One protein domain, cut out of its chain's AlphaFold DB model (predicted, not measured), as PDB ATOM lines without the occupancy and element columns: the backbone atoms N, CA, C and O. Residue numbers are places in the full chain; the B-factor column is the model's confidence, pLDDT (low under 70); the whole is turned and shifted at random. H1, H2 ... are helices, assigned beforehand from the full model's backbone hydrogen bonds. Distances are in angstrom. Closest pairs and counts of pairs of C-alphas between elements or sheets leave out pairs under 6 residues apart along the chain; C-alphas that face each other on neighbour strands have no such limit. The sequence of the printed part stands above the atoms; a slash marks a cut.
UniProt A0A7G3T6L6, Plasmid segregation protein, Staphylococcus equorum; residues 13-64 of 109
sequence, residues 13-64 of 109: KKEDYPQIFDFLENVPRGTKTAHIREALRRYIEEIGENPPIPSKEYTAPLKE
ATOM      1  N   LYS A  13     148.661 156.037  99.943       92.69
ATOM      2  CA  LYS A  13     147.997 155.765  98.667       92.69
ATOM      3  C   LYS A  13     147.257 157.014  98.200       92.69
ATOM      4  O   LYS A  13     146.476 157.584  98.960       92.69
ATOM      5  N   LYS A  14     147.456 157.393  96.936       91.06
ATOM      6  CA  LYS A  14     146.780 158.540  96.309       91.06
ATOM      7  C   LYS A  14     145.253 158.407  96.318       91.06
ATOM      8  O   LYS A  14     144.567 159.404  96.478       91.06
ATOM      9  N   GLU A  15     144.738 157.189  96.166       92.81
ATOM     10  CA  GLU A  15     143.295 156.906  96.186       92.81
ATOM     11  C   GLU A  15     142.676 157.128  97.572       92.81
ATOM     12  O   GLU A  15     141.576 157.658  97.676       92.81
ATOM     13  N   ASP A  16     143.397 156.753  98.634       89.38
ATOM     14  CA  ASP A  16     142.915 156.876 100.011       89.38
ATOM     15  C   ASP A  16     143.085 158.297 100.569       89.38
ATOM     16  O   ASP A  16     142.216 158.786 101.287       89.38
ATOM     17  N   TYR A  17     144.211 158.949 100.262       91.19
ATOM     18  CA  TYR A  17     144.591 160.249 100.822       91.19
ATOM     19  C   TYR A  17     145.226 161.148  99.748       91.19
ATOM     20  O   TYR A  17     146.431 161.423  99.797       91.19
ATOM     21  N   PRO A  18     144.440 161.633  98.769       92.12
ATOM     22  CA  PRO A  18     144.969 162.360  97.614       92.12
ATOM     23  C   PRO A  18     145.711 163.642  98.004       92.12
ATOM     24  O   PRO A  18     146.755 163.938  97.434       92.12
ATOM     25  N   GLN A  19     145.212 164.367  99.009       92.19
ATOM     26  CA  GLN A  19     145.793 165.637  99.454       92.19
ATOM     27  C   GLN A  19     147.156 165.443 100.130       92.19
ATOM     28  O   GLN A  19     148.096 166.184  99.858       92.19
ATOM     29  N   ILE A  20     147.284 164.420 100.986       93.06
ATOM     30  CA  ILE A  20     148.543 164.139 101.689       93.06
ATOM     31  C   ILE A  20     149.584 163.601 100.704       93.06
ATOM     32  O   ILE A  20     150.754 163.973 100.775       93.06
ATOM     33  N   PHE A  21     149.150 162.755  99.764       94.25
ATOM     34  CA  PHE A  21     150.006 162.268  98.688       94.25
ATOM     35  C   PHE A  21     150.569 163.427  97.858       94.25
ATOM     36  O   PHE A  21     151.783 163.526  97.699       94.25
ATOM     37  N   ASP A  22     149.705 164.324  97.377       95.06
ATOM     38  CA  ASP A  22     150.115 165.467  96.557       95.06
ATOM     39  C   ASP A  22     151.043 166.425  97.320       95.06
ATOM     40  O   ASP A  22     152.081 166.835  96.805       95.06
ATOM     41  N   PHE A  23     150.745 166.702  98.593       95.94
ATOM     42  CA  PHE A  23     151.618 167.506  99.448       95.94
ATOM     43  C   PHE A  23     153.024 166.903  99.568       95.94
ATOM     44  O   PHE A  23     154.014 167.585  99.308       95.94
ATOM     45  N   LEU A  24     153.133 165.619  99.934       94.50
ATOM     46  CA  LEU A  24     154.435 164.981 100.133       94.50
ATOM     47  C   LEU A  24     155.228 164.806  98.835       94.50
ATOM     48  O   LEU A  24     156.452 164.706  98.903       94.50
ATOM     49  N   GLU A  25     154.581 164.748  97.674       94.94
ATOM     50  CA  GLU A  25     155.269 164.697  96.379       94.94
ATOM     51  C   GLU A  25     155.796 166.064  95.930       94.94
ATOM     52  O   GLU A  25     156.850 166.126  95.298       94.94
ATOM     53  N   ASN A  26     155.120 167.150  96.311       95.94
ATOM     54  CA  ASN A  26     155.438 168.499  95.837       95.94
ATOM     55  C   ASN A  26     156.316 169.329  96.792       95.94
ATOM     56  O   ASN A  26     156.793 170.398  96.407       95.94
ATOM     57  N   VAL A  27     156.565 168.877  98.027       94.00
ATOM     58  CA  VAL A  27     157.529 169.552  98.917       94.00
ATOM     59  C   VAL A  27     158.973 169.409  98.407       94.00
ATOM     60  O   VAL A  27     159.327 168.379  97.822       94.00
ATOM     61  N   PRO A  28     159.857 170.397  98.660       96.88
ATOM     62  CA  PRO A  28     161.258 170.319  98.255       96.88
ATOM     63  C   PRO A  28     161.949 169.043  98.757       96.88
ATOM     64  O   PRO A  28     161.736 168.601  99.894       96.88
ATOM     65  N   ARG A  29     162.817 168.459  97.923       92.56
ATOM     66  CA  ARG A  29     163.626 167.289  98.309       92.56
ATOM     67  C   ARG A  29     164.450 167.594  99.567       92.56
ATOM     68  O   ARG A  29     164.826 168.738  99.800       92.56
ATOM     69  N   GLY A  30     164.649 166.582 100.409       92.88
ATOM     70  CA  GLY A  30     165.288 166.728 101.725       92.88
ATOM     71  C   GLY A  30     164.387 167.313 102.824       92.88
ATOM     72  O   GLY A  30     164.719 167.223 104.001       92.88
ATOM     73  N   THR A  31     163.204 167.859 102.499       95.00
ATOM     74  CA  THR A  31     162.341 168.510 103.508       95.00
ATOM     75  C   THR A  31     161.150 167.671 103.972       95.00
ATOM     76  O   THR A  31     160.499 168.049 104.946       95.00
ATOM     77  N   LYS A  32     160.857 166.523 103.335       93.75
ATOM     78  CA  LYS A  32     159.703 165.660 103.684       93.75
ATOM     79  C   LYS A  32     159.686 165.308 105.177       93.75
ATOM     80  O   LYS A  32     158.686 165.510 105.857       93.75
ATOM     81  N   THR A  33     160.828 164.872 105.704       93.81
ATOM     82  CA  THR A  33     161.006 164.549 107.124       93.81
ATOM     83  C   THR A  33     160.746 165.732 108.047       93.81
ATOM     84  O   THR A  33     160.102 165.567 109.081       93.81
ATOM     85  N   ALA A  34     161.240 166.922 107.696       94.94
ATOM     86  CA  ALA A  34     161.052 168.113 108.516       94.94
ATOM     87  C   ALA A  34     159.567 168.497 108.589       94.94
ATOM     88  O   ALA A  34     159.062 168.776 109.672       94.94
ATOM     89  N   HIS A  35     158.852 168.415 107.463       95.50
ATOM     90  CA  HIS A  35     157.412 168.663 107.417       95.50
ATOM     91  C   HIS A  35     156.616 167.623 108.215       95.50
ATOM     92  O   HIS A  35     155.702 167.998 108.942       95.50
ATOM     93  N   ILE A  36     156.973 166.335 108.133       94.44
ATOM     94  CA  ILE A  36     156.318 165.282 108.929       94.44
ATOM     95  C   ILE A  36     156.569 165.505 110.426       94.44
ATOM     96  O   ILE A  36     155.632 165.442 111.217       94.44
ATOM     97  N   ARG A  37     157.806 165.823 110.825       94.31
ATOM     98  CA  ARG A  37     158.163 166.110 112.224       94.31
ATOM     99  C   ARG A  37     157.417 167.330 112.763       94.31
ATOM    100  O   ARG A  37     156.906 167.289 113.874       94.31
ATOM    101  N   GLU A  38     157.327 168.392 111.967       94.88
ATOM    102  CA  GLU A  38     156.556 169.596 112.291       94.88
ATOM    103  C   GLU A  38     155.064 169.286 112.458       94.88
ATOM    104  O   GLU A  38     154.453 169.725 113.430       94.88
ATOM    105  N   ALA A  39     154.481 168.521 111.532       92.69
ATOM    106  CA  ALA A  39     153.073 168.147 111.589       92.69
ATOM    107  C   ALA A  39     152.761 167.309 112.837       92.69
ATOM    108  O   ALA A  39     151.781 167.585 113.523       92.69
ATOM    109  N   LEU A  40     153.621 166.337 113.167       91.31
ATOM    110  CA  LEU A  40     153.486 165.532 114.383       91.31
ATOM    111  C   LEU A  40     153.633 166.375 115.653       91.31
ATOM    112  O   LEU A  40     152.851 166.187 116.578       91.31
ATOM    113  N   ARG A  41     154.563 167.341 115.685       91.69
ATOM    114  CA  ARG A  41     154.699 168.262 116.824       91.69
ATOM    115  C   ARG A  41     153.433 169.037 117.097       91.69
ATOM    116  O   ARG A  41     152.919 168.979 118.206       91.69
ATOM    117  N   ARG A  42     152.891 169.695 116.077       89.81
ATOM    118  CA  ARG A  42     151.643 170.452 116.226       89.81
ATOM    119  C   ARG A  42     150.482 169.556 116.631       89.81
ATOM    120  O   ARG A  42     149.652 169.969 117.425       89.81
ATOM    121  N   TYR A  43     150.440 168.334 116.102       87.94
ATOM    122  CA  TYR A  43     149.399 167.374 116.441       87.94
ATOM    123  C   TYR A  43     149.439 166.963 117.920       87.94
ATOM    124  O   TYR A  43     148.402 166.943 118.580       87.94
ATOM    125  N   ILE A  44     150.633 166.686 118.453       88.00
ATOM    126  CA  ILE A  44     150.835 166.366 119.872       88.00
ATOM    127  C   ILE A  44     150.544 167.594 120.745       88.00
ATOM    128  O   ILE A  44     149.838 167.471 121.739       88.00
ATOM    129  N   GLU A  45     151.008 168.786 120.363       89.00
ATOM    130  CA  GLU A  45     150.722 170.032 121.094       89.00
ATOM    131  C   GLU A  45     149.219 170.355 121.142       89.00
ATOM    132  O   GLU A  45     148.714 170.838 122.153       89.00
ATOM    133  N   GLU A  46     148.487 170.096 120.055       86.38
ATOM    134  CA  GLU A  46     147.064 170.413 119.950       86.38
ATOM    135  C   GLU A  46     146.170 169.439 120.726       86.38
ATOM    136  O   GLU A  46     145.130 169.850 121.246       86.38
ATOM    137  N   ILE A  47     146.551 168.163 120.792       84.81
ATOM    138  CA  ILE A  47     145.707 167.102 121.352       84.81
ATOM    139  C   ILE A  47     146.199 166.604 122.726       84.81
ATOM    140  O   ILE A  47     145.392 166.119 123.520       84.81
ATOM    141  N   GLY A  48     147.487 166.759 123.046       76.88
ATOM    142  CA  GLY A  48     148.133 166.331 124.294       76.88
ATOM    143  C   GLY A  48     149.160 165.205 124.103       76.88
ATOM    144  O   GLY A  48     149.266 164.629 123.026       76.88
ATOM    145  N   GLU A  49     149.898 164.859 125.170       73.38
ATOM    146  CA  GLU A  49     151.057 163.933 125.160       73.38
ATOM    147  C   GLU A  49     150.795 162.539 124.555       73.38
ATOM    148  O   GLU A  49     151.730 161.875 124.116       73.38
ATOM    149  N   ASN A  50     149.539 162.085 124.504       77.50
ATOM    150  CA  ASN A  50     149.147 160.823 123.873       77.50
ATOM    151  C   ASN A  50     147.967 161.054 122.929       77.50
ATOM    152  O   ASN A  50     146.824 160.731 123.277       77.50
ATOM    153  N   PRO A  51     148.211 161.643 121.748       80.69
ATOM    154  CA  PRO A  51     147.126 161.918 120.838       80.69
ATOM    155  C   PRO A  51     146.604 160.594 120.246       80.69
ATOM    156  O   PRO A  51     147.392 159.685 119.960       80.69
ATOM    157  N   PRO A  52     145.279 160.437 120.071       82.88
ATOM    158  CA  PRO A  52     144.715 159.263 119.425       82.88
ATOM    159  C   PRO A  52     145.202 159.188 117.974       82.88
ATOM    160  O   PRO A  52     145.566 160.189 117.375       82.88
ATOM    161  N   ILE A  53     145.191 158.008 117.363       80.56
ATOM    162  CA  ILE A  53     145.505 157.915 115.933       80.56
ATOM    163  C   ILE A  53     144.313 158.489 115.147       80.56
ATOM    164  O   ILE A  53     143.189 158.022 115.362       80.56
ATOM    165  N   PRO A  54     144.515 159.461 114.232       73.31
ATOM    166  CA  PRO A  54     143.432 159.988 113.409       73.31
ATOM    167  C   PRO A  54     142.781 158.867 112.591       73.31
ATOM    168  O   PRO A  54     143.461 158.138 111.864       73.31
ATOM    169  N   SER A  55     141.460 158.726 112.692       75.69
ATOM    170  CA  SER A  55     140.683 157.838 111.823       75.69
ATOM    171  C   SER A  55     140.271 158.573 110.542       75.69
ATOM    172  O   SER A  55     140.264 159.801 110.498       75.69
ATOM    173  N   LYS A  56     139.884 157.843 109.485       65.88
ATOM    174  CA  LYS A  56     139.371 158.447 108.234       65.88
ATOM    175  C   LYS A  56     138.153 159.364 108.447       65.88
ATOM    176  O   LYS A  56     137.877 160.209 107.605       65.88
ATOM    177  N   GLU A  57     137.438 159.188 109.553       66.19
ATOM    178  CA  GLU A  57     136.256 159.972 109.929       66.19
ATOM    179  C   GLU A  57     136.608 161.211 110.763       66.19
ATOM    180  O   GLU A  57     135.745 162.047 111.035       66.19
ATOM    181  N   TYR A  58     137.873 161.348 111.175       63.97
ATOM    182  CA  TYR A  58     138.331 162.482 111.956       63.97
ATOM    183  C   TYR A  58     138.296 163.754 111.106       63.97
ATOM    184  O   TYR A  58     139.147 164.000 110.252       63.97
ATOM    185  N   THR A  59     137.295 164.584 111.372       57.06
ATOM    186  CA  THR A  59     137.245 165.972 110.930       57.06
ATOM    187  C   THR A  59     137.832 166.815 112.049       57.06
ATOM    188  O   THR A  59     137.219 166.989 113.102       57.06
ATOM    189  N   ALA A  60     139.052 167.315 111.843       59.09
ATOM    190  CA  ALA A  60     139.589 168.338 112.727       59.09
ATOM    191  C   ALA A  60     138.599 169.517 112.738       59.09
ATOM    192  O   ALA A  60     138.138 169.916 111.659       59.09
ATOM    193  N   PRO A  61     138.253 170.083 113.907       52.28
ATOM    194  CA  PRO A  61     137.534 171.343 113.940       52.28
ATOM    195  C   PRO A  61     138.339 172.346 113.115       52.28
ATOM    196  O   PRO A  61     139.518 172.565 113.396       52.28
ATOM    197  N   LEU A  62     137.729 172.924 112.078       46.50
ATOM    198  CA  LEU A  62     138.289 174.079 111.385       46.50
ATOM    199  C   LEU A  62     138.410 175.185 112.434       46.50
ATOM    200  O   LEU A  62     137.445 175.897 112.698       46.50
ATOM    201  N   LYS A  63     139.567 175.288 113.092       48.84
ATOM    202  CA  LYS A  63     139.877 176.454 113.908       48.84
ATOM    203  C   LYS A  63     139.856 177.631 112.945       48.84
ATOM    204  O   LYS A  63     140.728 177.746 112.083       48.84
ATOM    205  N   GLU A  64     138.819 178.460 113.056       45.19
ATOM    206  CA  GLU A  64     138.803 179.786 112.454       45.19
ATOM    207  C   GLU A  64     140.139 180.444 112.777       45.19
ATOM    208  O   GLU A  64     140.610 180.357 113.914       45.19
TER     209      GLU A  64
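This is residues 13 to 64 of the 109 residues of the protein "Plasmid segregation protein" of Staphylococcus equorum (UniProt A0A7G3T6L6). The longer helix, H2, makes the base of an open, three-sided frame: the shorter helix H1 folds back from one end of it across a tight loop, and a long unnamed stretch, residues 48 to 64, leaves the other end. The space between H1 and that stretch is empty, and the last residues, 57 to 64, stick out from the frame as a free tail. The printed part has 52 residues with two named helices, H1 then H2 along the chain, and no named strand; the class is all helix, though under half of the residues, 25 of 52, are in named elements. The whole is loose, with a radius of gyration of the C-alphas of 12.6 A and spans of 30 by 24 by 23 A.

H2, residues 32 to 47, runs 22.6 A from C-alpha 32 at (159.703, 165.660, 103.684) to C-alpha 47 at (145.707, 167.102, 121.352). H1, residues 18 to 26, runs 12.3 A and begins with C-alpha 18 at (144.969, 162.360, 97.614).

H1 and H2 are close but not clearly touching, with 1 pair of C-alphas within 8 A. Their closest C-alphas, those of Leu 24 and Lys 32, are 6.4 A apart. Their lines stand at a steep tilt of 45 degrees, opposite ways, and their centres are 15.8 A apart. In both H1 and H2 every O i to N i+4 pair is within hydrogen-bond range.

The two C-alphas farthest apart, those of Gly 30 and Glu 64, are 31.4 A apart. The printed part has no cut, and the link from H1 to H2, 5 residues, is tight. Residues 45 to 50, of which 45 to 47 belong to H2, stand free, as do residues 57 to 64. Without these stretches the body spans 29 by 24 by 10 A. The mean pLDDT of the printed part is 84.0; residues 56 to 64 are under 70.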